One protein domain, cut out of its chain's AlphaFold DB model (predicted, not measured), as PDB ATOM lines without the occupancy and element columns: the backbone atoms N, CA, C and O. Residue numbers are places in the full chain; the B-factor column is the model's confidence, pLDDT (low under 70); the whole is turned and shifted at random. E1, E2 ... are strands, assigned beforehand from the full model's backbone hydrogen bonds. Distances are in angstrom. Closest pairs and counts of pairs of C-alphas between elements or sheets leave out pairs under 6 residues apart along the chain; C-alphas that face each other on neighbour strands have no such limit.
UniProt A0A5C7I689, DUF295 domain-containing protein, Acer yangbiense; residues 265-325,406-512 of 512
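What this domain is: This is residues 265 to 325 and 406 to 512 of the 512 residues of the protein "DUF295 domain-containing protein" of Acer yangbiense (UniProt A0A5C7I689). Two twisted sheets lie partly face to face as a sandwich with crossed strands: a five-stranded sheet of short strands, E6 E5 E7 E8 E9, covers part of a curled four-stranded sheet, E1 E2 E3 E4, whose long strands E1, E2 and E3 run on well past it. E10 passes close to the turn of the hairpin E5 and E6 without joining the sheet, and residues 265 to 288 and 469 to 483 are long stretches with no named element. The printed part has 168 residues with ten named strands, E1 to E10 in order along the chain, and no named helix; the class is all strand. The five-stranded sheet has the order E6, E5, E7, E8, E9 and is mixed; the other has the order E1, E2, E3, E4 and is antiparallel throughout. The whole is only just compact, close to loose, with a radius of gyration of the C-alphas of 18.0 A and spans of 60 by 40 by 28 A.

Where its parts are: In the five-stranded sheet, E6 is residues 448 to 453 and 17.1 A long, and E5 is residues 440 to 445 and 16.9 A long. E7 is residues 465 to 468, E8 residues 484 to 488 and E9 residues 493 to 497. In the four-stranded sheet, E1 is residues 289 to 304, from C-alpha 289 at (-24.109, -0.738, 56.785), 38.7 A long, and it bends by 59 degrees at residue 301. E2 is residues 307 to 322, 47.2 A long. E3, residues 406 to 425, is the longest strand at 20 residues and 53.1 A; it bends by 53 degrees at residue 415. E4 is residues 428 to 434, 19.1 A long. E10 is residues 504 to 507 and ends at C-alpha 507 at (-48.723, -22.493, 42.784).

How they stand to each other: E6 and E9 are the edge strands of the five-stranded sheet. The hairpin E5 and E6 is antiparallel, with N 443 and O 450 at 2.8 A. E5 and E7 are parallel at 16 degrees, with N 467 and O 442 at 2.8 A. E7, E8 and E9 form a meander, each strand the antiparallel neighbour of the one before; N 466 and O 487 are 2.8 A apart, and N 495 and O 486 are 2.8 A apart, within hydrogen-bond range. The parts of the two sheets that face each other are 9.4 A centre to centre, their strands at 58 degrees. Between the sheets, the closest C-alphas of E1 and E6 are those of Ser 304 and Ser 451, 5.3 A, and those of E3 and E8 are Phe 416 and Phe 487, 7.3 A. E1 and E2 form an antiparallel hairpin, with N 298 and O 313 at 2.9 A. E2 and E3 are antiparallel at 165 degrees, with N 312 and O 417 at 2.8 A. E3 and E4 form a hairpin, with N 420 and O 432 at 2.8 A. From edge to edge, the way across this sheet turns by 122 degrees, curled like part of a barrel. Residues 281 to 282 pair with residues 290 to 291 of E1, antiparallel. E10 pairs with no named strand; its closest C-alpha to E6 is that of Trp 506, 6.1 A from that of Gly 448. E4 and E9 are apart.

The domain as a whole: The C-alphas of Asp 325 and Ser 425 are the two farthest apart, at 62.8 A. Residues 326 to 405 are not printed, and C-alphas 325 and 406 are 11.6 A apart across this cut. The links E6 to E7 and E7 to E8 are long. The mean pLDDT of the printed part is 73.8, and 63 residues are under 70, among them residues 265 to 279 and 471 to 482.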
ATOM      1  N   ARG A 265     -34.268   5.041  38.586       42.78
ATOM      2  CA  ARG A 265     -32.982   5.744  38.438       42.78
ATOM      3  C   ARG A 265     -31.804   4.801  38.175       42.78
ATOM      4  O   ARG A 265     -30.742   5.292  37.825       42.78
ATOM      5  N   THR A 266     -31.964   3.483  38.309       39.62
ATOM      6  CA  THR A 266     -30.876   2.508  38.140       39.62
ATOM      7  C   THR A 266     -31.443   1.106  37.851       39.62
ATOM      8  O   THR A 266     -31.566   0.266  38.743       39.62
ATOM      9  N   SER A 267     -31.826   0.813  36.610       38.47
ATOM     10  CA  SER A 267     -32.081  -0.578  36.173       38.47
ATOM     11  C   SER A 267     -30.791  -1.409  36.113       38.47
ATOM     12  O   SER A 267     -30.842  -2.638  36.070       38.47
ATOM     13  N   SER A 268     -29.636  -0.749  36.198       45.16
ATOM     14  CA  SER A 268     -28.339  -1.380  36.357       45.16
ATOM     15  C   SER A 268     -27.750  -0.994  37.716       45.16
ATOM     16  O   SER A 268     -27.557   0.190  37.993       45.16
ATOM     17  N   LEU A 269     -27.427  -1.986  38.557       45.97
ATOM     18  CA  LEU A 269     -26.630  -1.786  39.782       45.97
ATOM     19  C   LEU A 269     -25.290  -1.082  39.485       45.97
ATOM     20  O   LEU A 269     -24.708  -0.481  40.373       45.97
ATOM     21  N   SER A 270     -24.849  -1.091  38.221       42.69
ATOM     22  CA  SER A 270     -23.677  -0.365  37.724       42.69
ATOM     23  C   SER A 270     -23.834   1.163  37.641       42.69
ATOM     24  O   SER A 270     -22.872   1.821  37.265       42.69
ATOM     25  N   ILE A 271     -25.022   1.729  37.908       42.28
ATOM     26  CA  ILE A 271     -25.283   3.188  37.867       42.28
ATOM     27  C   ILE A 271     -25.407   3.786  39.280       42.28
ATOM     28  O   ILE A 271     -25.333   5.004  39.439       42.28
ATOM     29  N   ILE A 272     -25.565   2.964  40.327       51.12
ATOM     30  CA  ILE A 272     -25.379   3.467  41.692       51.12
ATOM     31  C   ILE A 272     -23.884   3.730  41.822       51.12
ATOM     32  O   ILE A 272     -23.124   2.780  41.975       51.12
ATOM     33  N   ASP A 273     -23.466   4.992  41.714       51.81
ATOM     34  CA  ASP A 273     -22.090   5.371  42.007       51.81
ATOM     35  C   ASP A 273     -21.820   4.993  43.475       51.81
ATOM     36  O   ASP A 273     -22.414   5.596  44.381       51.81
ATOM     37  N   PRO A 274     -20.973   3.981  43.745       52.34
ATOM     38  CA  PRO A 274     -20.647   3.589  45.112       52.34
ATOM     39  C   PRO A 274     -20.004   4.748  45.886       52.34
ATOM     40  O   PRO A 274     -19.964   4.723  47.113       52.34
ATOM     41  N   LEU A 275     -19.522   5.772  45.171       47.06
ATOM     42  CA  LEU A 275     -18.795   6.916  45.693       47.06
ATOM     43  C   LEU A 275     -19.654   8.183  45.860       47.06
ATOM     44  O   LEU A 275     -19.087   9.194  46.271       47.06
ATOM     45  N   ASP A 276     -20.973   8.187  45.585       57.66
ATOM     46  CA  ASP A 276     -21.835   9.360  45.863       57.66
ATOM     47  C   ASP A 276     -22.415   9.322  47.296       57.66
ATOM     48  O   ASP A 276     -23.456   8.697  47.540       57.66
ATOM     49  N   PRO A 277     -21.818  10.040  48.268       55.22
ATOM     50  CA  PRO A 277     -22.236   9.996  49.669       55.22
ATOM     51  C   PRO A 277     -23.613  10.627  49.925       55.22
ATOM     52  O   PRO A 277     -24.138  10.504  51.028       55.22
ATOM     53  N   ASN A 278     -24.217  11.318  48.951       61.09
ATOM     54  CA  ASN A 278     -25.523  11.959  49.139       61.09
ATOM     55  C   ASN A 278     -26.701  10.994  48.944       61.09
ATOM     56  O   ASN A 278     -27.838  11.328  49.286       61.09
ATOM     57  N   ILE A 279     -26.441   9.822  48.361       67.69
ATOM     58  CA  ILE A 279     -27.454   8.820  48.016       67.69
ATOM     59  C   ILE A 279     -27.542   7.734  49.103       67.69
ATOM     60  O   ILE A 279     -28.628   7.210  49.382       67.69
ATOM     61  N   TRP A 280     -26.419   7.435  49.754       71.25
ATOM     62  CA  TRP A 280     -26.310   6.427  50.800       71.25
ATOM     63  C   TRP A 280     -26.731   6.966  52.170       71.25
ATOM     64  O   TRP A 280     -26.336   8.047  52.597       71.25
ATOM     65  N   VAL A 281     -27.542   6.186  52.882       76.06
ATOM     66  CA  VAL A 281     -28.006   6.495  54.238       76.06
ATOM     67  C   VAL A 281     -27.518   5.394  55.180       76.06
ATOM     68  O   VAL A 281     -27.757   4.222  54.873       76.06
ATOM     69  N   PRO A 282     -26.883   5.718  56.319       71.94
ATOM     70  CA  PRO A 282     -26.484   4.702  57.287       71.94
ATOM     71  C   PRO A 282     -27.730   4.030  57.880       71.94
ATOM     72  O   PRO A 282     -28.742   4.683  58.159       71.94
ATOM     73  N   VAL A 283     -27.683   2.705  58.020       72.94
ATOM     74  CA  VAL A 283     -28.802   1.912  58.561       72.94
ATOM     75  C   VAL A 283     -28.907   2.067  60.079       72.94
ATOM     76  O   VAL A 283     -30.014   2.063  60.623       72.94
ATOM     77  N   ASP A 284     -27.771   2.233  60.752       73.25
ATOM     78  CA  ASP A 284     -27.657   2.420  62.194       73.25
ATOM     79  C   ASP A 284     -26.483   3.350  62.555       73.25
ATOM     80  O   ASP A 284     -25.739   3.813  61.689       73.25
ATOM     81  N   ASP A 285     -26.326   3.620  63.853       69.62
ATOM     82  CA  ASP A 285     -25.278   4.495  64.396       69.62
ATOM     83  C   ASP A 285     -23.854   3.913  64.251       69.62
ATOM     84  O   ASP A 285     -22.891   4.581  64.626       69.62
ATOM     85  N   SER A 286     -23.702   2.667  63.775       65.75
ATOM     86  CA  SER A 286     -22.388   2.034  63.600       65.75
ATOM     87  C   SER A 286     -21.690   2.447  62.303       65.75
ATOM     88  O   SER A 286     -20.480   2.280  62.209       65.75
ATOM     89  N   GLU A 287     -22.433   2.988  61.323       64.25
ATOM     90  CA  GLU A 287     -21.948   3.335  59.972       64.25
ATOM     91  C   GLU A 287     -21.311   2.154  59.194       64.25
ATOM     92  O   GLU A 287     -20.699   2.352  58.147       64.25
ATOM     93  N   GLU A 288     -21.495   0.908  59.647       66.88
ATOM     94  CA  GLU A 288     -20.968  -0.302  58.986       66.88
ATOM     95  C   GLU A 288     -21.860  -0.780  57.821       66.88
ATOM     96  O   GLU A 288     -21.428  -1.517  56.931       66.88
ATOM     97  N   THR A 289     -23.135  -0.376  57.822       68.81
ATOM     98  CA  THR A 289     -24.109  -0.738  56.785       68.81
ATOM     99  C   THR A 289     -24.761   0.505  56.208       68.81
ATOM    100  O   THR A 289     -25.369   1.306  56.924       68.81
ATOM    101  N   TRP A 290     -24.698   0.615  54.889       73.25
ATOM    102  CA  TRP A 290     -25.263   1.720  54.133       73.25
ATOM    103  C   TRP A 290     -26.409   1.215  53.273       73.25
ATOM    104  O   TRP A 290     -26.415   0.078  52.802       73.25
ATOM    105  N   MET A 291     -27.418   2.058  53.074       79.25
ATOM    106  CA  MET A 291     -28.544   1.726  52.219       79.25
ATOM    107  C   MET A 291     -28.908   2.861  51.284       79.25
ATOM    108  O   MET A 291     -28.984   4.021  51.688       79.25
ATOM    109  N   VAL A 292     -29.263   2.500  50.060       76.88
ATOM    110  CA  VAL A 292     -29.983   3.375  49.152       76.88
ATOM    111  C   VAL A 292     -31.449   2.959  49.117       76.88
ATOM    112  O   VAL A 292     -31.804   1.800  48.883       76.88
ATOM    113  N   LYS A 293     -32.335   3.914  49.399       78.75
ATOM    114  CA  LYS A 293     -33.770   3.651  49.547       78.75
ATOM    115  C   LYS A 293     -34.505   3.711  48.210       78.75
ATOM    116  O   LYS A 293     -34.315   4.649  47.447       78.75
ATOM    117  N   ASN A 294     -35.442   2.783  48.011       76.94
ATOM    118  CA  ASN A 294     -36.414   2.770  46.910       76.94
ATOM    119  C   ASN A 294     -35.793   2.847  45.505       76.94
ATOM    120  O   ASN A 294     -36.279   3.585  44.653       76.94
ATOM    121  N   VAL A 295     -34.718   2.100  45.288       73.06
ATOM    122  CA  VAL A 295     -33.896   2.178  44.073       73.06
ATOM    123  C   VAL A 295     -34.264   1.114  43.055       73.06
ATOM    124  O   VAL A 295     -34.224   1.344  41.851       73.06
ATOM    125  N   LEU A 296     -34.631  -0.066  43.547       75.56
ATOM    126  CA  LEU A 296     -34.937  -1.208  42.706       75.56
ATOM    127  C   LEU A 296     -36.448  -1.366  42.597       75.56
ATOM    128  O   LEU A 296     -37.172  -1.311  43.595       75.56
ATOM    129  N   LEU A 297     -36.911  -1.599  41.375       78.50
ATOM    130  CA  LEU A 297     -38.317  -1.770  41.048       78.50
ATOM    131  C   LEU A 297     -38.508  -3.087  40.305       78.50
ATOM    132  O   LEU A 297     -37.897  -3.322  39.265       78.50
ATOM    133  N   ILE A 298     -39.412  -3.920  40.809       82.75
ATOM    134  CA  ILE A 298     -39.918  -5.082  40.079       82.75
ATOM    135  C   ILE A 298     -41.421  -4.928  39.920       82.75
ATOM    136  O   ILE A 298     -42.116  -4.528  40.850       82.75
ATOM    137  N   SER A 299     -41.923  -5.220  38.727       87.50
ATOM    138  CA  SER A 299     -43.327  -5.017  38.385       87.50
ATOM    139  C   SER A 299     -43.968  -6.331  37.981       87.50
ATOM    140  O   SER A 299     -43.418  -7.059  37.160       87.50
ATOM    141  N   TYR A 300     -45.148  -6.602  38.533       91.31
ATOM    142  CA  TYR A 300     -45.936  -7.792  38.226       91.31
ATOM    143  C   TYR A 300     -47.274  -7.397  37.610       91.31
ATOM    144  O   TYR A 300     -47.916  -6.447  38.066       91.31
ATOM    145  N   LEU A 301     -47.733  -8.164  36.628       93.50
ATOM    146  CA  LEU A 301     -49.109  -8.109  36.147       93.50
ATOM    147  C   LEU A 301     -49.964  -9.061  36.971       93.50
ATOM    148  O   LEU A 301     -49.588 -10.210  37.204       93.50
ATOM    149  N   VAL A 302     -51.134  -8.603  37.410       93.62
ATOM    150  CA  VAL A 302     -52.057  -9.427  38.196       93.62
ATOM    151  C   VAL A 302     -53.485  -9.217  37.717       93.62
ATOM    152  O   VAL A 302     -53.994  -8.097  37.723       93.62
ATOM    153  N   GLU A 303     -54.172 -10.300  37.357       92.12
ATOM    154  CA  GLU A 303     -55.622 -10.261  37.172       92.12
ATOM    155  C   GLU A 303     -56.309 -10.331  38.539       92.12
ATOM    156  O   GLU A 303     -56.096 -11.253  39.330       92.12
ATOM    157  N   SER A 304     -57.176  -9.363  38.822       91.31
ATOM    158  CA  SER A 304     -57.921  -9.297  40.071       91.31
ATOM    159  C   SER A 304     -59.314  -8.742  39.811       91.31
ATOM    160  O   SER A 304     -59.466  -7.624  39.349       91.31
ATOM    161  N   ASN A 305     -60.356  -9.516  40.121       86.56
ATOM    162  CA  ASN A 305     -61.756  -9.103  39.933       86.56
ATOM    163  C   ASN A 305     -62.171  -8.773  38.490       86.56
ATOM    164  O   ASN A 305     -63.079  -7.970  38.291       86.56
ATOM    165  N   GLY A 306     -61.531  -9.382  37.490       87.12
ATOM    166  CA  GLY A 306     -61.766  -9.007  36.095       87.12
ATOM    167  C   GLY A 306     -61.253  -7.603  35.763       87.12
ATOM    168  O   GLY A 306     -61.745  -7.001  34.809       87.12
ATOM    169  N   GLU A 307     -60.300  -7.106  36.557       91.81
ATOM    170  CA  GLU A 307     -59.478  -5.924  36.323       91.81
ATOM    171  C   GLU A 307     -58.014  -6.363  36.172       91.81
ATOM    172  O   GLU A 307     -57.584  -7.354  36.773       91.81
ATOM    173  N   LEU A 308     -57.254  -5.618  35.369       92.94
ATOM    174  CA  LEU A 308     -55.825  -5.831  35.174       92.94
ATOM    175  C   LEU A 308     -55.057  -4.842  36.052       92.94
ATOM    176  O   LEU A 308     -55.278  -3.631  35.966       92.94
ATOM    177  N   LEU A 309     -54.181  -5.360  36.907       94.19
ATOM    178  CA  LEU A 309     -53.395  -4.569  37.845       94.19
ATOM    179  C   LEU A 309     -51.902  -4.666  37.528       94.19
ATOM    180  O   LEU A 309     -51.413  -5.737  37.171       94.19
ATOM    181  N   ILE A 310     -51.186  -3.565  37.742       92.25
ATOM    182  CA  ILE A 310     -49.729  -3.531  37.874       92.25
ATOM    183  C   ILE A 310     -49.410  -3.439  39.363       92.25
ATOM    184  O   ILE A 310     -49.941  -2.583  40.072       92.25
ATOM    185  N   VAL A 311     -48.547  -4.323  39.847       92.88
ATOM    186  CA  VAL A 311     -48.054  -4.314  41.223       92.88
ATOM    187  C   VAL A 311     -46.559  -4.032  41.192       92.88
ATOM    188  O   VAL A 311     -45.777  -4.880  40.776       92.88
ATOM    189  N   HIS A 312     -46.174  -2.846  41.646       90.12
ATOM    190  CA  HIS A 312     -44.791  -2.421  41.802       90.12
ATOM    191  C   HIS A 312     -44.274  -2.835  43.177       90.12
ATOM    192  O   HIS A 312     -44.810  -2.415  44.203       90.12
ATOM    193  N   ARG A 313     -43.221  -3.649  43.199       88.25
ATOM    194  CA  ARG A 313     -42.394  -3.953  44.364       88.25
ATOM    195  C   ARG A 313     -41.194  -3.028  44.351       88.25
ATOM    196  O   ARG A 313     -40.349  -3.123  43.466       88.25
ATOM    197  N   ILE A 314     -41.127  -2.155  45.345       86.31
ATOM    198  CA  ILE A 314     -40.062  -1.168  45.482       86.31
ATOM    199  C   ILE A 314     -39.134  -1.633  46.594       86.31
ATOM    200  O   ILE A 314     -39.589  -1.976  47.693       86.31
ATOM    201  N   MET A 315     -37.839  -1.661  46.311       83.94
ATOM    202  CA  MET A 315     -36.829  -2.224  47.194       83.94
ATOM    203  C   MET A 315     -35.683  -1.243  47.432       83.94
ATOM    204  O   MET A 315     -35.347  -0.402  46.600       83.94
ATOM    205  N   ASN A 316     -35.092  -1.375  48.607       82.44
ATOM    206  CA  ASN A 316     -33.862  -0.737  49.015       82.44
ATOM    207  C   ASN A 316     -32.694  -1.648  48.641       82.44
ATOM    208  O   ASN A 316     -32.803  -2.873  48.762       82.44
ATOM    209  N   PHE A 317     -31.591  -1.034  48.247       77.75
ATOM    210  CA  PHE A 317     -30.308  -1.696  48.100       77.75
ATOM    211  C   PHE A 317     -29.485  -1.400  49.352       77.75
ATOM    212  O   PHE A 317     -29.378  -0.243  49.747       77.75
ATOM    213  N   MET A 318     -28.978  -2.425  50.022       75.56
ATOM    214  CA  MET A 318     -28.101  -2.289  51.181       75.56
ATOM    215  C   MET A 318     -26.749  -2.879  50.852       75.56
ATOM    216  O   MET A 318     -26.684  -3.936  50.235       75.56
ATOM    217  N   GLN A 319     -25.702  -2.229  51.328       71.31
ATOM    218  CA  GLN A 319     -24.343  -2.715  51.243       71.31
ATOM    219  C   GLN A 319     -23.758  -2.721  52.649       71.31
ATOM    220  O   GLN A 319     -23.775  -1.710  53.357       71.31
ATOM    221  N   SER A 320     -23.282  -3.885  53.074       64.38
ATOM    222  CA  SER A 320     -22.495  -4.030  54.292       64.38
ATOM    223  C   SER A 320     -21.041  -4.194  53.887       64.38
ATOM    224  O   SER A 320     -20.710  -5.138  53.170       64.38
ATOM    225  N   MET A 321     -20.195  -3.259  54.315       55.06
ATOM    226  CA  MET A 321     -18.753  -3.330  54.104       55.06
ATOM    227  C   MET A 321     -18.123  -3.955  55.344       55.06
ATOM    228  O   MET A 321     -18.186  -3.385  56.430       55.06
ATOM    229  N   ILE A 322     -17.536  -5.142  55.195       49.34
ATOM    230  CA  ILE A 322     -16.716  -5.737  56.249       49.34
ATOM    231  C   ILE A 322     -15.270  -5.335  55.978       49.34
ATOM    232  O   ILE A 322     -14.652  -5.837  55.041       49.34
ATOM    233  N   ASP A 323     -14.743  -4.435  56.804       41.94
ATOM    234  CA  ASP A 323     -13.328  -4.075  56.800       41.94
ATOM    235  C   ASP A 323     -12.513  -5.196  57.472       41.94
ATOM    236  O   ASP A 323     -12.630  -5.446  58.679       41.94
ATOM    237  N   LEU A 324     -11.716  -5.921  56.683       43.75
ATOM    238  CA  LEU A 324     -10.853  -6.999  57.179       43.75
ATOM    239  C   LEU A 324      -9.611  -6.474  57.927       43.75
ATOM    240  O   LEU A 324      -8.935  -7.274  58.580       43.75
ATOM    241  N   ASP A 325      -9.347  -5.161  57.910       37.75
ATOM    242  CA  ASP A 325      -8.219  -4.536  58.615       37.75
ATOM    243  C   ASP A 325      -8.545  -4.098  60.053       37.75
ATOM    244  O   ASP A 325      -7.655  -3.684  60.809       37.75
ATOM    245  N   ILE A 406     -14.974  -7.679  51.417       46.97
ATOM    246  CA  ILE A 406     -16.116  -8.567  51.160       46.97
ATOM    247  C   ILE A 406     -17.386  -7.771  51.474       46.97
ATOM    248  O   ILE A 406     -17.872  -7.756  52.607       46.97
ATOM    249  N   GLY A 407     -17.897  -7.072  50.463       52.53
ATOM    250  CA  GLY A 407     -19.196  -6.415  50.512       52.53
ATOM    251  C   GLY A 407     -20.332  -7.435  50.407       52.53
ATOM    252  O   GLY A 407     -20.390  -8.208  49.448       52.53
ATOM    253  N   PHE A 408     -21.249  -7.444  51.378       60.22
ATOM    254  CA  PHE A 408     -22.523  -8.150  51.233       60.22
ATOM    255  C   PHE A 408     -23.587  -7.177  50.745       60.22
ATOM    256  O   PHE A 408     -23.985  -6.263  51.472       60.22
ATOM    257  N   ASP A 409     -24.083  -7.425  49.541       68.00
ATOM    258  CA  ASP A 409     -25.232  -6.713  49.006       68.00
ATOM    259  C   ASP A 409     -26.513  -7.387  49.509       68.00
ATOM    260  O   ASP A 409     -26.681  -8.608  49.443       68.00
ATOM    261  N   TYR A 410     -27.449  -6.606  50.031       73.06
ATOM    262  CA  TYR A 410     -28.725  -7.106  50.520       73.06
ATOM    263  C   TYR A 410     -29.873  -6.275  49.961       73.06
ATOM    264  O   TYR A 410     -29.899  -5.050  50.060       73.06
ATOM    265  N   ILE A 411     -30.861  -6.949  49.373       76.31
ATOM    266  CA  ILE A 411     -32.005  -6.278  48.749       76.31
ATOM    267  C   ILE A 411     -33.242  -6.498  49.593       76.31
ATOM    268  O   ILE A 411     -33.670  -7.632  49.825       76.31
ATOM    269  N   GLN A 412     -33.842  -5.385  50.004       82.06
ATOM    270  CA  GLN A 412     -34.987  -5.374  50.896       82.06
ATOM    271  C   GLN A 412     -36.188  -4.684  50.287       82.06
ATOM    272  O   GLN A 412     -36.145  -3.517  49.925       82.06
ATOM    273  N   THR A 413     -37.323  -5.356  50.329       86.56
ATOM    274  CA  THR A 413     -38.632  -4.790  50.032       86.56
ATOM    275  C   THR A 413     -38.960  -3.677  51.014       86.56
ATOM    276  O   THR A 413     -38.990  -3.880  52.230       86.56
ATOM    277  N   SER A 414     -39.217  -2.502  50.456       86.69
ATOM    278  CA  SER A 414     -39.550  -1.277  51.172       86.69
ATOM    279  C   SER A 414     -41.061  -1.071  51.209       86.69
ATOM    280  O   SER A 414     -41.648  -0.913  52.278       86.69
ATOM    281  N   LYS A 415     -41.707  -1.138  50.039       90.31
ATOM    282  CA  LYS A 415     -43.151  -0.935  49.882       90.31
ATOM    283  C   LYS A 415     -43.671  -1.574  48.599       90.31
ATOM    284  O   LYS A 415     -42.897  -1.961  47.722       90.31
ATOM    285  N   PHE A 416     -44.994  -1.618  48.484       92.81
ATOM    286  CA  PHE A 416     -45.676  -1.925  47.235       92.81
ATOM    287  C   PHE A 416     -46.595  -0.790  46.810       92.81
ATOM    288  O   PHE A 416     -47.234  -0.140  47.639       92.81
ATOM    289  N   GLU A 417     -46.714  -0.612  45.502       91.75
ATOM    290  CA  GLU A 417     -47.697   0.276  44.900       91.75
ATOM    291  C   GLU A 417     -48.522  -0.505  43.880       91.75
ATOM    292  O   GLU A 417     -47.987  -1.254  43.067       91.75
ATOM    293  N   VAL A 418     -49.843  -0.370  43.961       93.50
ATOM    294  CA  VAL A 418     -50.771  -1.092  43.090       93.50
ATOM    295  C   VAL A 418     -51.473  -0.094  42.200       93.50
ATOM    296  O   VAL A 418     -52.014   0.903  42.680       93.50
ATOM    297  N   PHE A 419     -51.511  -0.396  40.914       91.25
ATOM    298  CA  PHE A 419     -52.164   0.423  39.919       91.25
ATOM    299  C   PHE A 419     -53.143  -0.407  39.111       91.25
ATOM    300  O   PHE A 419     -52.860  -1.539  38.733       91.25
ATOM    301  N   LYS A 420     -54.305   0.168  38.840       91.25
ATOM    302  CA  LYS A 420     -55.295  -0.389  37.935       91.25
ATOM    303  C   LYS A 420     -55.062   0.156  36.536       91.25
ATOM    304  O   LYS A 420     -54.918   1.368  36.380       91.25
ATOM    305  N   ILE A 421     -55.071  -0.732  35.548       88.31
ATOM    306  CA  ILE A 421     -55.035  -0.361  34.139       88.31
ATOM    307  C   ILE A 421     -56.468  -0.241  33.624       88.31
ATOM    308  O   ILE A 421     -57.242  -1.200  33.677       88.31
ATOM    309  N   ASP A 422     -56.792   0.931  33.093       83.75
ATOM    310  CA  ASP A 422     -58.050   1.221  32.419       83.75
ATOM    311  C   ASP A 422     -57.770   1.647  30.972       83.75
ATOM    312  O   ASP A 422     -56.878   2.456  30.710       83.75
ATOM    313  N   TYR A 423     -58.567   1.127  30.039       79.25
ATOM    314  CA  TYR A 423     -58.519   1.468  28.614       79.25
ATOM    315  C   TYR A 423     -59.781   2.256  28.227       79.25
ATOM    316  O   TYR A 423     -60.736   1.662  27.719       79.25
ATOM    317  N   PRO A 424     -59.847   3.576  28.494       67.88
ATOM    318  CA  PRO A 424     -60.969   4.415  28.068       67.88
ATOM    319  C   PRO A 424     -61.180   4.414  26.544       67.88
ATOM    320  O   PRO A 424     -62.305   4.594  26.081       67.88
ATOM    321  N   SER A 425     -60.126   4.179  25.759       67.00
ATOM    322  CA  SER A 425     -60.204   3.889  24.324       67.00
ATOM    323  C   SER A 425     -59.104   2.899  23.924       67.00
ATOM    324  O   SER A 425     -58.195   2.634  24.709       67.00
ATOM    325  N   ALA A 426     -59.177   2.334  22.712       64.12
ATOM    326  CA  ALA A 426     -58.248   1.291  22.254       64.12
ATOM    327  C   ALA A 426     -56.761   1.694  22.345       64.12
ATOM    328  O   ALA A 426     -55.929   0.838  22.638       64.12
ATOM    329  N   ASN A 427     -56.464   2.989  22.174       60.31
ATOM    330  CA  ASN A 427     -55.104   3.534  22.113       60.31
ATOM    331  C   ASN A 427     -54.762   4.454  23.295       60.31
ATOM    332  O   ASN A 427     -53.712   5.084  23.287       60.31
ATOM    333  N   ASN A 428     -55.650   4.597  24.280       68.44
ATOM    334  CA  ASN A 428     -55.385   5.429  25.448       68.44
ATOM    335  C   ASN A 428     -55.427   4.555  26.695       68.44
ATOM    336  O   ASN A 428     -56.501   4.126  27.124       68.44
ATOM    337  N   MET A 429     -54.247   4.275  27.240       78.19
ATOM    338  CA  MET A 429     -54.084   3.588  28.508       78.19
ATOM    339  C   MET A 429     -53.997   4.618  29.631       78.19
ATOM    340  O   MET A 429     -53.163   5.516  29.613       78.19
ATOM    341  N   SER A 430     -54.841   4.450  30.642       81.25
ATOM    342  CA  SER A 430     -54.787   5.231  31.874       81.25
ATOM    343  C   SER A 430     -54.516   4.312  33.054       81.25
ATOM    344  O   SER A 430     -54.973   3.168  33.092       81.25
ATOM    345  N   VAL A 431     -53.754   4.814  34.018       84.88
ATOM    346  CA  VAL A 431     -53.301   4.035  35.166       84.88
ATOM    347  C   VAL A 431     -53.727   4.753  36.441       84.88
ATOM    348  O   VAL A 431     -53.378   5.910  36.659       84.88
ATOM    349  N   THR A 432     -54.499   4.078  37.293       88.50
ATOM    350  CA  THR A 432     -55.015   4.657  38.544       88.50
ATOM    351  C   THR A 432     -54.419   3.948  39.750       88.50
ATOM    352  O   THR A 432     -54.593   2.742  39.913       88.50
ATOM    353  N   ARG A 433     -53.754   4.689  40.644       90.38
ATOM    354  CA  ARG A 433     -53.207   4.122  41.886       90.38
ATOM    355  C   ARG A 433     -54.326   3.683  42.833       90.38
ATOM    356  O   ARG A 433     -55.189   4.477  43.209       90.38
ATOM    357  N   LEU A 434     -54.270   2.433  43.275       90.88
ATOM    358  CA  LEU A 434     -55.184   1.857  44.255       90.88
ATOM    359  C   LEU A 434     -54.600   1.972  45.666       90.88
ATOM    360  O   LEU A 434     -53.467   1.574  45.923       90.88
ATOM    361  N   LYS A 435     -55.407   2.481  46.603       91.19
ATOM    362  CA  LYS A 435     -55.069   2.524  48.041       91.19
ATOM    363  C   LYS A 435     -55.557   1.295  48.812       91.19
ATOM    364  O   LYS A 435     -55.174   1.086  49.956       91.19
ATOM    365  N   SER A 436     -56.445   0.501  48.215       92.25
ATOM    366  CA  SER A 436     -56.992  -0.702  48.835       92.25
ATOM    367  C   SER A 436     -57.384  -1.731  47.780       92.25
ATOM    368  O   SER A 436     -57.932  -1.383  46.738       92.25
ATOM    369  N   LEU A 437     -57.140  -3.001  48.092       91.81
ATOM    370  CA  LEU A 437     -57.591  -4.177  47.347       91.81
ATOM    371  C   LEU A 437     -58.972  -4.671  47.819       91.81
ATOM    372  O   LEU A 437     -59.502  -5.646  47.286       91.81
ATOM    373  N   GLY A 438     -59.556  -4.040  48.846       90.62
ATOM    374  CA  GLY A 438     -60.834  -4.444  49.427       90.62
ATOM    375  C   GLY A 438     -60.776  -5.834  50.071       90.62
ATOM    376  O   GLY A 438     -59.958  -6.093  50.952       90.62
ATOM    377  N   ASP A 439     -61.664  -6.733  49.644       89.75
ATOM    378  CA  ASP A 439     -61.783  -8.117  50.138       89.75
ATOM    379  C   ASP A 439     -60.818  -9.095  49.440       89.75
ATOM    380  O   ASP A 439     -61.133 -10.263  49.213       89.75
ATOM    381  N   ARG A 440     -59.647  -8.614  49.017       90.25
ATOM    382  CA  ARG A 440     -58.697  -9.408  48.233       90.25
ATOM    383  C   ARG A 440     -57.314  -9.434  48.847       90.25
ATOM    384  O   ARG A 440     -56.910  -8.517  49.558       90.25
ATOM    385  N   MET A 441     -56.608 -10.502  48.521       90.69
ATOM    386  CA  MET A 441     -55.184 -10.682  48.752       90.69
ATOM    387  C   MET A 441     -54.514 -11.001  47.422       90.69
ATOM    388  O   MET A 441     -55.079 -11.729  46.601       90.69
ATOM    389  N   LEU A 442     -53.325 -10.450  47.210       93.31
ATOM    390  CA  LEU A 442     -52.498 -10.778  46.053       93.31
ATOM    391  C   LEU A 442     -51.323 -11.634  46.506       93.31
ATOM    392  O   LEU A 442     -50.792 -11.434  47.591       93.31
ATOM    393  N   PHE A 443     -50.906 -12.562  45.660       91.44
ATOM    394  CA  PHE A 443     -49.685 -13.336  45.817       91.44
ATOM    395  C   PHE A 443     -48.824 -13.059  44.597       91.44
ATOM    396  O   PHE A 443     -49.296 -13.245  43.477       91.44
ATOM    397  N   VAL A 444     -47.600 -12.586  44.799       90.75
ATOM    398  CA  VAL A 444     -46.685 -12.202  43.716       90.75
ATOM    399  C   VAL A 444     -45.329 -12.885  43.875       90.75
ATOM    400  O   VAL A 444     -44.846 -13.093  44.990       90.75
ATOM    401  N   SER A 445     -44.755 -13.298  42.747       86.50
ATOM    402  CA  SER A 445     -43.438 -13.932  42.621       86.50
ATOM    403  C   SER A 445     -42.947 -13.830  41.176       86.50
ATOM    404  O   SER A 445     -43.774 -13.683  40.270       86.50
ATOM    405  N   LYS A 446     -41.640 -14.025  40.941       77.50
ATOM    406  CA  LYS A 446     -41.047 -14.080  39.588       77.50
ATOM    407  C   LYS A 446     -41.798 -15.026  38.646       77.50
ATOM    408  O   LYS A 446     -42.049 -14.705  37.493       77.50
ATOM    409  N   SER A 447     -42.201 -16.191  39.147       74.56
ATOM    410  CA  SER A 447     -42.790 -17.261  38.331       74.56
ATOM    411  C   SER A 447     -44.317 -17.242  38.261       74.56
ATOM    412  O   SER A 447     -44.888 -18.037  37.519       74.56
ATOM    413  N   GLY A 448     -44.997 -16.346  38.981       80.31
ATOM    414  CA  GLY A 448     -46.456 -16.325  38.997       80.31
ATOM    415  C   GLY A 448     -47.059 -15.303  39.952       80.31
ATOM    416  O   GLY A 448     -46.498 -14.998  41.008       80.31
ATOM    417  N   SER A 449     -48.235 -14.814  39.572       89.06
ATOM    418  CA  SER A 449     -49.056 -13.891  40.343       89.06
ATOM    419  C   SER A 449     -50.504 -14.390  40.392       89.06
ATOM    420  O   SER A 449     -51.013 -14.961  39.429       89.06
ATOM    421  N   VAL A 450     -51.182 -14.216  41.529       88.88
ATOM    422  CA  VAL A 450     -52.586 -14.625  41.685       88.88
ATOM    423  C   VAL A 450     -53.333 -13.740  42.681       88.88
ATOM    424  O   VAL A 450     -52.787 -13.321  43.699       88.88
ATOM    425  N   SER A 451     -54.608 -13.469  42.394       90.12
ATOM    426  CA  SER A 451     -55.536 -12.755  43.277       90.12
ATOM    427  C   SER A 451     -56.549 -13.722  43.883       90.12
ATOM    428  O   SER A 451     -57.223 -14.461  43.162       90.12
ATOM    429  N   VAL A 452     -56.707 -13.688  45.206       86.94
ATOM    430  CA  VAL A 452     -57.681 -14.511  45.938       86.94
ATOM    431  C   VAL A 452     -58.657 -13.610  46.688       86.94
ATOM    432  O   VAL A 452     -58.280 -12.609  47.296       86.94
ATOM    433  N   GLN A 453     -59.939 -13.967  46.631       85.19
ATOM    434  CA  GLN A 453     -60.999 -13.285  47.369       85.19
ATOM    435  C   GLN A 453     -61.138 -13.886  48.773       85.19
ATOM    436  O   GLN A 453     -61.352 -15.092  48.902       85.19
ATOM    437  N   VAL A 454     -61.070 -13.044  49.808       80.00
ATOM    438  CA  VAL A 454     -60.996 -13.491  51.204       80.00
ATOM    439  C   VAL A 454     -62.308 -14.087  51.691       80.00
ATOM    440  O   VAL A 454     -62.271 -15.176  52.249       80.00
ATOM    441  N   SER A 455     -63.460 -13.480  51.388       72.00
ATOM    442  CA  SER A 455     -64.787 -14.027  51.743       72.00
ATOM    443  C   SER A 455     -65.093 -15.419  51.172       72.00
ATOM    444  O   SER A 455     -66.026 -16.080  51.620       72.00
ATOM    445  N   LYS A 456     -64.326 -15.883  50.177       64.12
ATOM    446  CA  LYS A 456     -64.419 -17.248  49.625       64.12
ATOM    447  C   LYS A 456     -63.400 -18.216  50.234       64.12
ATOM    448  O   LYS A 456     -63.425 -19.401  49.906       64.12
ATOM    449  N   SER A 457     -62.512 -17.709  51.080       58.47
ATOM    450  CA  SER A 457     -61.423 -18.416  51.744       58.47
ATOM    451  C   SER A 457     -61.625 -18.395  53.268       58.47
ATOM    452  O   SER A 457     -62.532 -17.748  53.775       58.47
ATOM    453  N   ASN A 458     -60.824 -19.157  54.006       59.22
ATOM    454  CA  ASN A 458     -60.973 -19.345  55.452       59.22
ATOM    455  C   ASN A 458     -60.922 -18.003  56.230       59.22
ATOM    456  O   ASN A 458     -60.020 -17.202  55.991       59.22
ATOM    457  N   ASP A 459     -61.804 -17.801  57.223       58.78
ATOM    458  CA  ASP A 459     -61.981 -16.543  57.994       58.78
ATOM    459  C   ASP A 459     -60.720 -16.037  58.730       58.78
ATOM    460  O   ASP A 459     -60.685 -14.930  59.266       58.78
ATOM    461  N   LYS A 460     -59.664 -16.853  58.791       65.88
ATOM    462  CA  LYS A 460     -58.393 -16.516  59.448       65.88
ATOM    463  C   LYS A 460     -57.476 -15.638  58.596       65.88
ATOM    464  O   LYS A 460     -56.487 -15.122  59.117       65.88
ATOM    465  N   LEU A 461     -57.759 -15.497  57.305       72.19
ATOM    466  CA  LEU A 461     -56.877 -14.800  56.382       72.19
ATOM    467  C   LEU A 461     -57.126 -13.291  56.384       72.19
ATOM    468  O   LEU A 461     -58.259 -12.816  56.460       72.19
ATOM    469  N   LYS A 462     -56.043 -12.517  56.300       79.81
ATOM    470  CA  LYS A 462     -56.114 -11.056  56.233       79.81
ATOM    471  C   LYS A 462     -56.433 -10.620  54.802       79.81
ATOM    472  O   LYS A 462     -55.919 -11.190  53.847       79.81
ATOM    473  N   LYS A 463     -57.299  -9.616  54.671       88.19
ATOM    474  CA  LYS A 463     -57.614  -8.942  53.404       88.19
ATOM    475  C   LYS A 463     -56.719  -7.722  53.215       88.19
ATOM    476  O   LYS A 463     -56.070  -7.285  54.162       88.19
ATOM    477  N   ASN A 464     -56.760  -7.136  52.024       92.12
ATOM    478  CA  ASN A 464     -56.034  -5.916  51.692       92.12
ATOM    479  C   ASN A 464     -54.511  -6.047  51.887       92.12
ATOM    480  O   ASN A 464     -53.857  -5.148  52.422       92.12
ATOM    481  N   CYS A 465     -53.956  -7.190  51.486       92.81
ATOM    482  CA  CYS A 465     -52.539  -7.490  51.635       92.81
ATOM    483  C   CYS A 465     -51.938  -8.152  50.390       92.81
ATOM    484  O   CYS A 465     -52.648  -8.700  49.541       92.81
ATOM    485  N   ILE A 466     -50.614  -8.085  50.298       93.69
ATOM    486  CA  ILE A 466     -49.804  -8.686  49.242       93.69
ATOM    487  C   ILE A 466     -48.815  -9.642  49.899       93.69
ATOM    488  O   ILE A 466     -47.970  -9.224  50.686       93.69
ATOM    489  N   PHE A 467     -48.918 -10.921  49.569       91.25
ATOM    490  CA  PHE A 467     -47.918 -11.929  49.877       91.25
ATOM    491  C   PHE A 467     -46.863 -11.921  48.778       91.25
ATOM    492  O   PHE A 467     -47.190 -12.024  47.594       91.25
ATOM    493  N   PHE A 468     -45.600 -11.827  49.161       89.25
ATOM    494  CA  PHE A 468     -44.485 -11.830  48.224       89.25
ATOM    495  C   PHE A 468     -43.424 -12.826  48.678       89.25
ATOM    496  O   PHE A 468     -43.243 -13.063  49.873       89.25
ATOM    497  N   VAL A 469     -42.757 -13.437  47.706       83.38
ATOM    498  CA  VAL A 469     -41.681 -14.411  47.921       83.38
ATOM    499  C   VAL A 469     -40.442 -13.991  47.148       83.38
ATOM    500  O   VAL A 469     -40.525 -13.163  46.237       83.38
ATOM    501  N   GLU A 470     -39.322 -14.575  47.560       72.75
ATOM    502  CA  GLU A 470     -37.974 -14.366  47.043       72.75
ATOM    503  C   GLU A 470     -37.916 -14.185  45.524       72.75
ATOM    504  O   GLU A 470     -38.577 -14.877  44.746       72.75
ATOM    505  N   GLU A 471     -37.065 -13.246  45.134       63.41
ATOM    506  CA  GLU A 471     -36.679 -13.002  43.761       63.41
ATOM    507  C   GLU A 471     -35.167 -12.840  43.766       63.41
ATOM    508  O   GLU A 471     -34.641 -11.877  44.313       63.41
ATOM    509  N   GLU A 472     -34.467 -13.844  43.245       56.94
ATOM    510  CA  GLU A 472     -33.023 -13.768  43.067       56.94
ATOM    511  C   GLU A 472     -32.738 -12.607  42.112       56.94
ATOM    512  O   GLU A 472     -33.183 -12.617  40.957       56.94
ATOM    513  N   VAL A 473     -32.086 -11.570  42.636       49.59
ATOM    514  CA  VAL A 473     -31.744 -10.387  41.855       49.59
ATOM    515  C   VAL A 473     -30.527 -10.723  41.016       49.59
ATOM    516  O   VAL A 473     -29.503 -11.189  41.506       49.59
ATOM    517  N   GLU A 474     -30.699 -10.550  39.714       51.78
ATOM    518  CA  GLU A 474     -29.717 -10.908  38.705       51.78
ATOM    519  C   GLU A 474     -28.473 -10.003  38.844       51.78
ATOM    520  O   GLU A 474     -28.607  -8.809  39.104       51.78
ATOM    521  N   ASN A 475     -27.283 -10.579  38.615       43.53
ATOM    522  CA  ASN A 475     -25.973  -9.918  38.421       43.53
ATOM    523  C   ASN A 475     -24.975  -9.800  39.589       43.53
ATOM    524  O   ASN A 475     -23.905  -9.245  39.348       43.53
ATOM    525  N   CYS A 476     -25.198 -10.362  40.781       44.56
ATOM    526  CA  CYS A 476     -24.137 -10.363  41.801       44.56
ATOM    527  C   CYS A 476     -24.143 -11.640  42.668       44.56
ATOM    528  O   CYS A 476     -25.131 -11.905  43.354       44.56
ATOM    529  N   PRO A 477     -23.063 -12.451  42.661       45.06
ATOM    530  CA  PRO A 477     -22.999 -13.707  43.414       45.06
ATOM    531  C   PRO A 477     -23.003 -13.514  44.940       45.06
ATOM    532  O   PRO A 477     -23.234 -14.477  45.669       45.06
ATOM    533  N   THR A 478     -22.778 -12.289  45.430       49.06
ATOM    534  CA  THR A 478     -22.806 -11.934  46.859       49.06
ATOM    535  C   THR A 478     -24.118 -11.277  47.299       49.06
ATOM    536  O   THR A 478     -24.295 -11.039  48.495       49.06
ATOM    537  N   THR A 479     -25.065 -11.018  46.382       52.06
ATOM    538  CA  THR A 479     -26.358 -10.421  46.741       52.06
ATOM    539  C   THR A 479     -27.285 -11.433  47.408       52.06
ATOM    540  O   THR A 479     -27.689 -12.435  46.819       52.06
ATOM    541  N   ILE A 480     -27.704 -11.137  48.636       54.97
ATOM    542  CA  ILE A 480     -28.690 -11.922  49.377       54.97
ATOM    543  C   ILE A 480     -30.042 -11.194  49.291       54.97
ATOM    544  O   ILE A 480     -30.211 -10.114  49.846       54.97
ATOM    545  N   SER A 481     -31.046 -11.785  48.633       56.44
ATOM    546  CA  SER A 481     -32.437 -11.285  48.658       56.44
ATOM    547  C   SER A 481     -33.395 -12.345  49.205       56.44
ATOM    548  O   SER A 481     -34.251 -12.884  48.511       56.44
ATOM    549  N   ARG A 482     -33.251 -12.676  50.492       59.94
ATOM    550  CA  ARG A 482     -34.034 -13.742  51.144       59.94
ATOM    551  C   ARG A 482     -35.321 -13.238  51.785       59.94
ATOM    552  O   ARG A 482     -35.580 -13.485  52.966       59.94
ATOM    553  N   GLU A 483     -36.124 -12.492  51.028       70.00
ATOM    554  CA  GLU A 483     -37.346 -11.897  51.565       70.00
ATOM    555  C   GLU A 483     -38.622 -12.634  51.155       70.00
ATOM    556  O   GLU A 483     -39.050 -12.624  50.003       70.00
ATOM    557  N   PHE A 484     -39.275 -13.197  52.169       81.44
ATOM    558  CA  PHE A 484     -40.662 -13.631  52.145       81.44
ATOM    559  C   PHE A 484     -41.452 -12.823  53.177       81.44
ATOM    560  O   PHE A 484     -41.022 -12.651  54.326       81.44
ATOM    561  N   GLY A 485     -42.625 -12.332  52.790       86.44
ATOM    562  CA  GLY A 485     -43.420 -11.531  53.703       86.44
ATOM    563  C   GLY A 485     -44.809 -11.172  53.212       86.44
ATOM    564  O   GLY A 485     -45.272 -11.583  52.147       86.44
ATOM    565  N   ILE A 486     -45.471 -10.387  54.056       90.06
ATOM    566  CA  ILE A 486     -46.815  -9.867  53.845       90.06
ATOM    567  C   ILE A 486     -46.739  -8.348  53.934       90.06
ATOM    568  O   ILE A 486     -46.331  -7.801  54.956       90.06
ATOM    569  N   PHE A 487     -47.146  -7.663  52.873       92.38
ATOM    570  CA  PHE A 487     -47.356  -6.221  52.877       92.38
ATOM    571  C   PHE A 487     -48.835  -5.915  53.102       92.38
ATOM    572  O   PHE A 487     -49.697  -6.383  52.358       92.38
ATOM    573  N   TYR A 488     -49.137  -5.122  54.122       92.25
ATOM    574  CA  TYR A 488     -50.486  -4.667  54.441       92.25
ATOM    575  C   TYR A 488     -50.703  -3.271  53.850       92.25
ATOM    576  O   TYR A 488     -50.035  -2.324  54.253       92.25
ATOM    577  N   LEU A 489     -51.659  -3.116  52.925       91.81
ATOM    578  CA  LEU A 489     -51.889  -1.829  52.247       91.81
ATOM    579  C   LEU A 489     -52.474  -0.754  53.170       91.81
ATOM    580  O   LEU A 489     -52.331   0.428  52.895       91.81
ATOM    581  N   GLU A 490     -53.175  -1.144  54.236       87.69
ATOM    582  CA  GLU A 490     -53.889  -0.201  55.111       87.69
ATOM    583  C   GLU A 490     -52.945   0.722  55.892       87.69
ATOM    584  O   GLU A 490     -53.248   1.895  56.090       87.69
ATOM    585  N   ASN A 491     -51.807   0.190  56.329       88.50
ATOM    586  CA  ASN A 491     -50.809   0.898  57.130       88.50
ATOM    587  C   ASN A 491     -49.405   0.847  56.509       88.50
ATOM    588  O   ASN A 491     -48.439   1.192  57.183       88.50
ATOM    589  N   GLU A 492     -49.300   0.365  55.267       90.31
ATOM    590  CA  GLU A 492     -48.052   0.162  54.523       90.31
ATOM    591  C   GLU A 492     -46.986  -0.625  55.313       90.31
ATOM    592  O   GLU A 492     -45.781  -0.455  55.130       90.31
ATOM    593  N   ARG A 493     -47.424  -1.517  56.213       91.12
ATOM    594  CA  ARG A 493     -46.529  -2.326  57.046       91.12
ATOM    595  C   ARG A 493     -46.116  -3.596  56.315       91.12
ATOM    596  O   ARG A 493     -46.958  -4.304  55.768       91.12
ATOM    597  N   ILE A 494     -44.838  -3.951  56.427       89.69
ATOM    598  CA  ILE A 494     -44.323  -5.266  56.031       89.69
ATOM    599  C   ILE A 494     -44.141  -6.146  57.270       89.69
ATOM    600  O   ILE A 494     -43.474  -5.766  58.233       89.69
ATOM    601  N   GLU A 495     -44.718  -7.340  57.233       87.56
ATOM    602  CA  GLU A 495     -44.415  -8.444  58.138       87.56
ATOM    603  C   GLU A 495     -43.479  -9.421  57.421       87.56
ATOM    604  O   GLU A 495     -43.855 -10.036  56.422       87.56
ATOM    605  N   ARG A 496     -42.240  -9.529  57.911       81.31
ATOM    606  CA  ARG A 496     -41.212 -10.424  57.366       81.31
ATOM    607  C   ARG A 496     -41.174 -11.701  58.194       81.31
ATOM    608  O   ARG A 496     -41.181 -11.629  59.422       81.31
ATOM    609  N   SER A 497     -41.112 -12.852  57.533       65.00
ATOM    610  CA  SER A 497     -40.896 -14.140  58.208       65.00
ATOM    611  C   SER A 497     -39.456 -14.609  57.940       65.00
ATOM    612  O   SER A 497     -38.957 -14.407  56.840       65.00
ATOM    613  N   LEU A 498     -38.787 -15.181  58.952       45.31
ATOM    614  CA  LEU A 498     -37.390 -15.678  58.930       45.31
ATOM    615  C   LEU A 498     -37.093 -16.636  57.739       45.31
ATOM    616  O   LEU A 498     -38.030 -17.223  57.199       45.31
ATOM    617  N   PRO A 499     -35.812 -16.799  57.334       49.94
ATOM    618  CA  PRO A 499     -35.328 -16.625  55.961       49.94
ATOM    619  C   PRO A 499     -35.898 -17.624  54.955       49.94
ATOM    620  O   PRO A 499     -36.145 -18.790  55.276       49.94
ATOM    621  N   SER A 500     -36.056 -17.156  53.715       50.06
ATOM    622  CA  SER A 500     -36.450 -17.999  52.592       50.06
ATOM    623  C   SER A 500     -35.472 -19.163  52.395       50.06
ATOM    624  O   SER A 500     -34.266 -19.067  52.636       50.06
ATOM    625  N   ILE A 501     -36.037 -20.298  51.989       53.56
ATOM    626  CA  ILE A 501     -35.295 -21.438  51.454       53.56
ATOM    627  C   ILE A 501     -35.195 -21.191  49.949       53.56
ATOM    628  O   ILE A 501     -36.206 -20.811  49.359       53.56
ATOM    629  N   ASN A 502     -34.026 -21.429  49.348       56.16
ATOM    630  CA  ASN A 502     -33.769 -21.176  47.927       56.16
ATOM    631  C   ASN A 502     -34.941 -21.630  47.023       56.16
ATOM    632  O   ASN A 502     -35.437 -22.753  47.146       56.16
ATOM    633  N   HIS A 503     -35.352 -20.760  46.094       66.19
ATOM    634  CA  HIS A 503     -36.379 -20.979  45.062       66.19
ATOM    635  C   HIS A 503     -37.779 -21.340  45.572       66.19
ATOM    636  O   HIS A 503     -38.225 -22.496  45.542       66.19
ATOM    637  N   MET A 504     -38.528 -20.296  45.932       76.44
ATOM    638  CA  MET A 504     -39.943 -20.387  46.274       76.44
ATOM    639  C   MET A 504     -40.826 -19.804  45.164       76.44
ATOM    640  O   MET A 504     -40.461 -18.847  44.488       76.44
ATOM    641  N   SER A 505     -42.019 -20.365  44.977       83.31
ATOM    642  CA  SER A 505     -42.995 -19.813  44.028       83.31
ATOM    643  C   SER A 505     -44.428 -20.131  44.412       83.31
ATOM    644  O   SER A 505     -44.702 -21.139  45.067       83.31
ATOM    645  N   TRP A 506     -45.351 -19.291  43.957       87.00
ATOM    646  CA  TRP A 506     -46.772 -19.536  44.140       87.00
ATOM    647  C   TRP A 506     -47.288 -20.527  43.105       87.00
ATOM    648  O   TRP A 506     -47.137 -20.332  41.902       87.00
ATOM    649  N   PHE A 507     -47.954 -21.566  43.591       86.69
ATOM    650  CA  PHE A 507     -48.723 -22.493  42.784       86.69
ATOM    651  C   PHE A 507     -50.177 -22.419  43.218       86.69
ATOM    652  O   PHE A 507     -50.534 -22.832  44.320       86.69
ATOM    653  N   SER A 508     -51.030 -21.907  42.339       81.19
ATOM    654  CA  SER A 508     -52.469 -22.093  42.475       81.19
ATOM    655  C   SER A 508     -52.818 -23.412  41.800       81.19
ATOM    656  O   SER A 508     -52.801 -23.467  40.564       81.19
ATOM    657  N   PRO A 509     -53.107 -24.491  42.549       69.56
ATOM    658  CA  PRO A 509     -53.671 -25.684  41.951       69.56
ATOM    659  C   PRO A 509     -55.087 -25.337  41.485       69.56
ATOM    660  O   PRO A 509     -56.055 -25.511  42.222       69.56
ATOM    661  N   ASN A 510     -55.205 -24.784  40.276       63.66
ATOM    662  CA  ASN A 510     -56.495 -24.370  39.753       63.66
ATOM    663  C   ASN A 510     -57.467 -25.554  39.779       63.66
ATOM    664  O   ASN A 510     -57.161 -26.667  39.338       63.66
ATOM    665  N   LEU A 511     -58.634 -25.274  40.350       48.09
ATOM    666  CA  LEU A 511     -59.825 -26.120  40.316       48.09
ATOM    667  C   LEU A 511     -60.956 -25.474  39.511       48.09
ATOM    668  O   LEU A 511     -62.065 -26.005  39.528       48.09
ATOM    669  N   LEU A 512     -60.678 -24.320  38.896       36.59
ATOM    670  CA  LEU A 512     -61.613 -23.544  38.092       36.59
ATOM    671  C   LEU A 512     -61.533 -23.963  36.634       36.59
ATOM    672  O   LEU A 512     -60.385 -24.024  36.132       36.59
TER     673      LEU A 512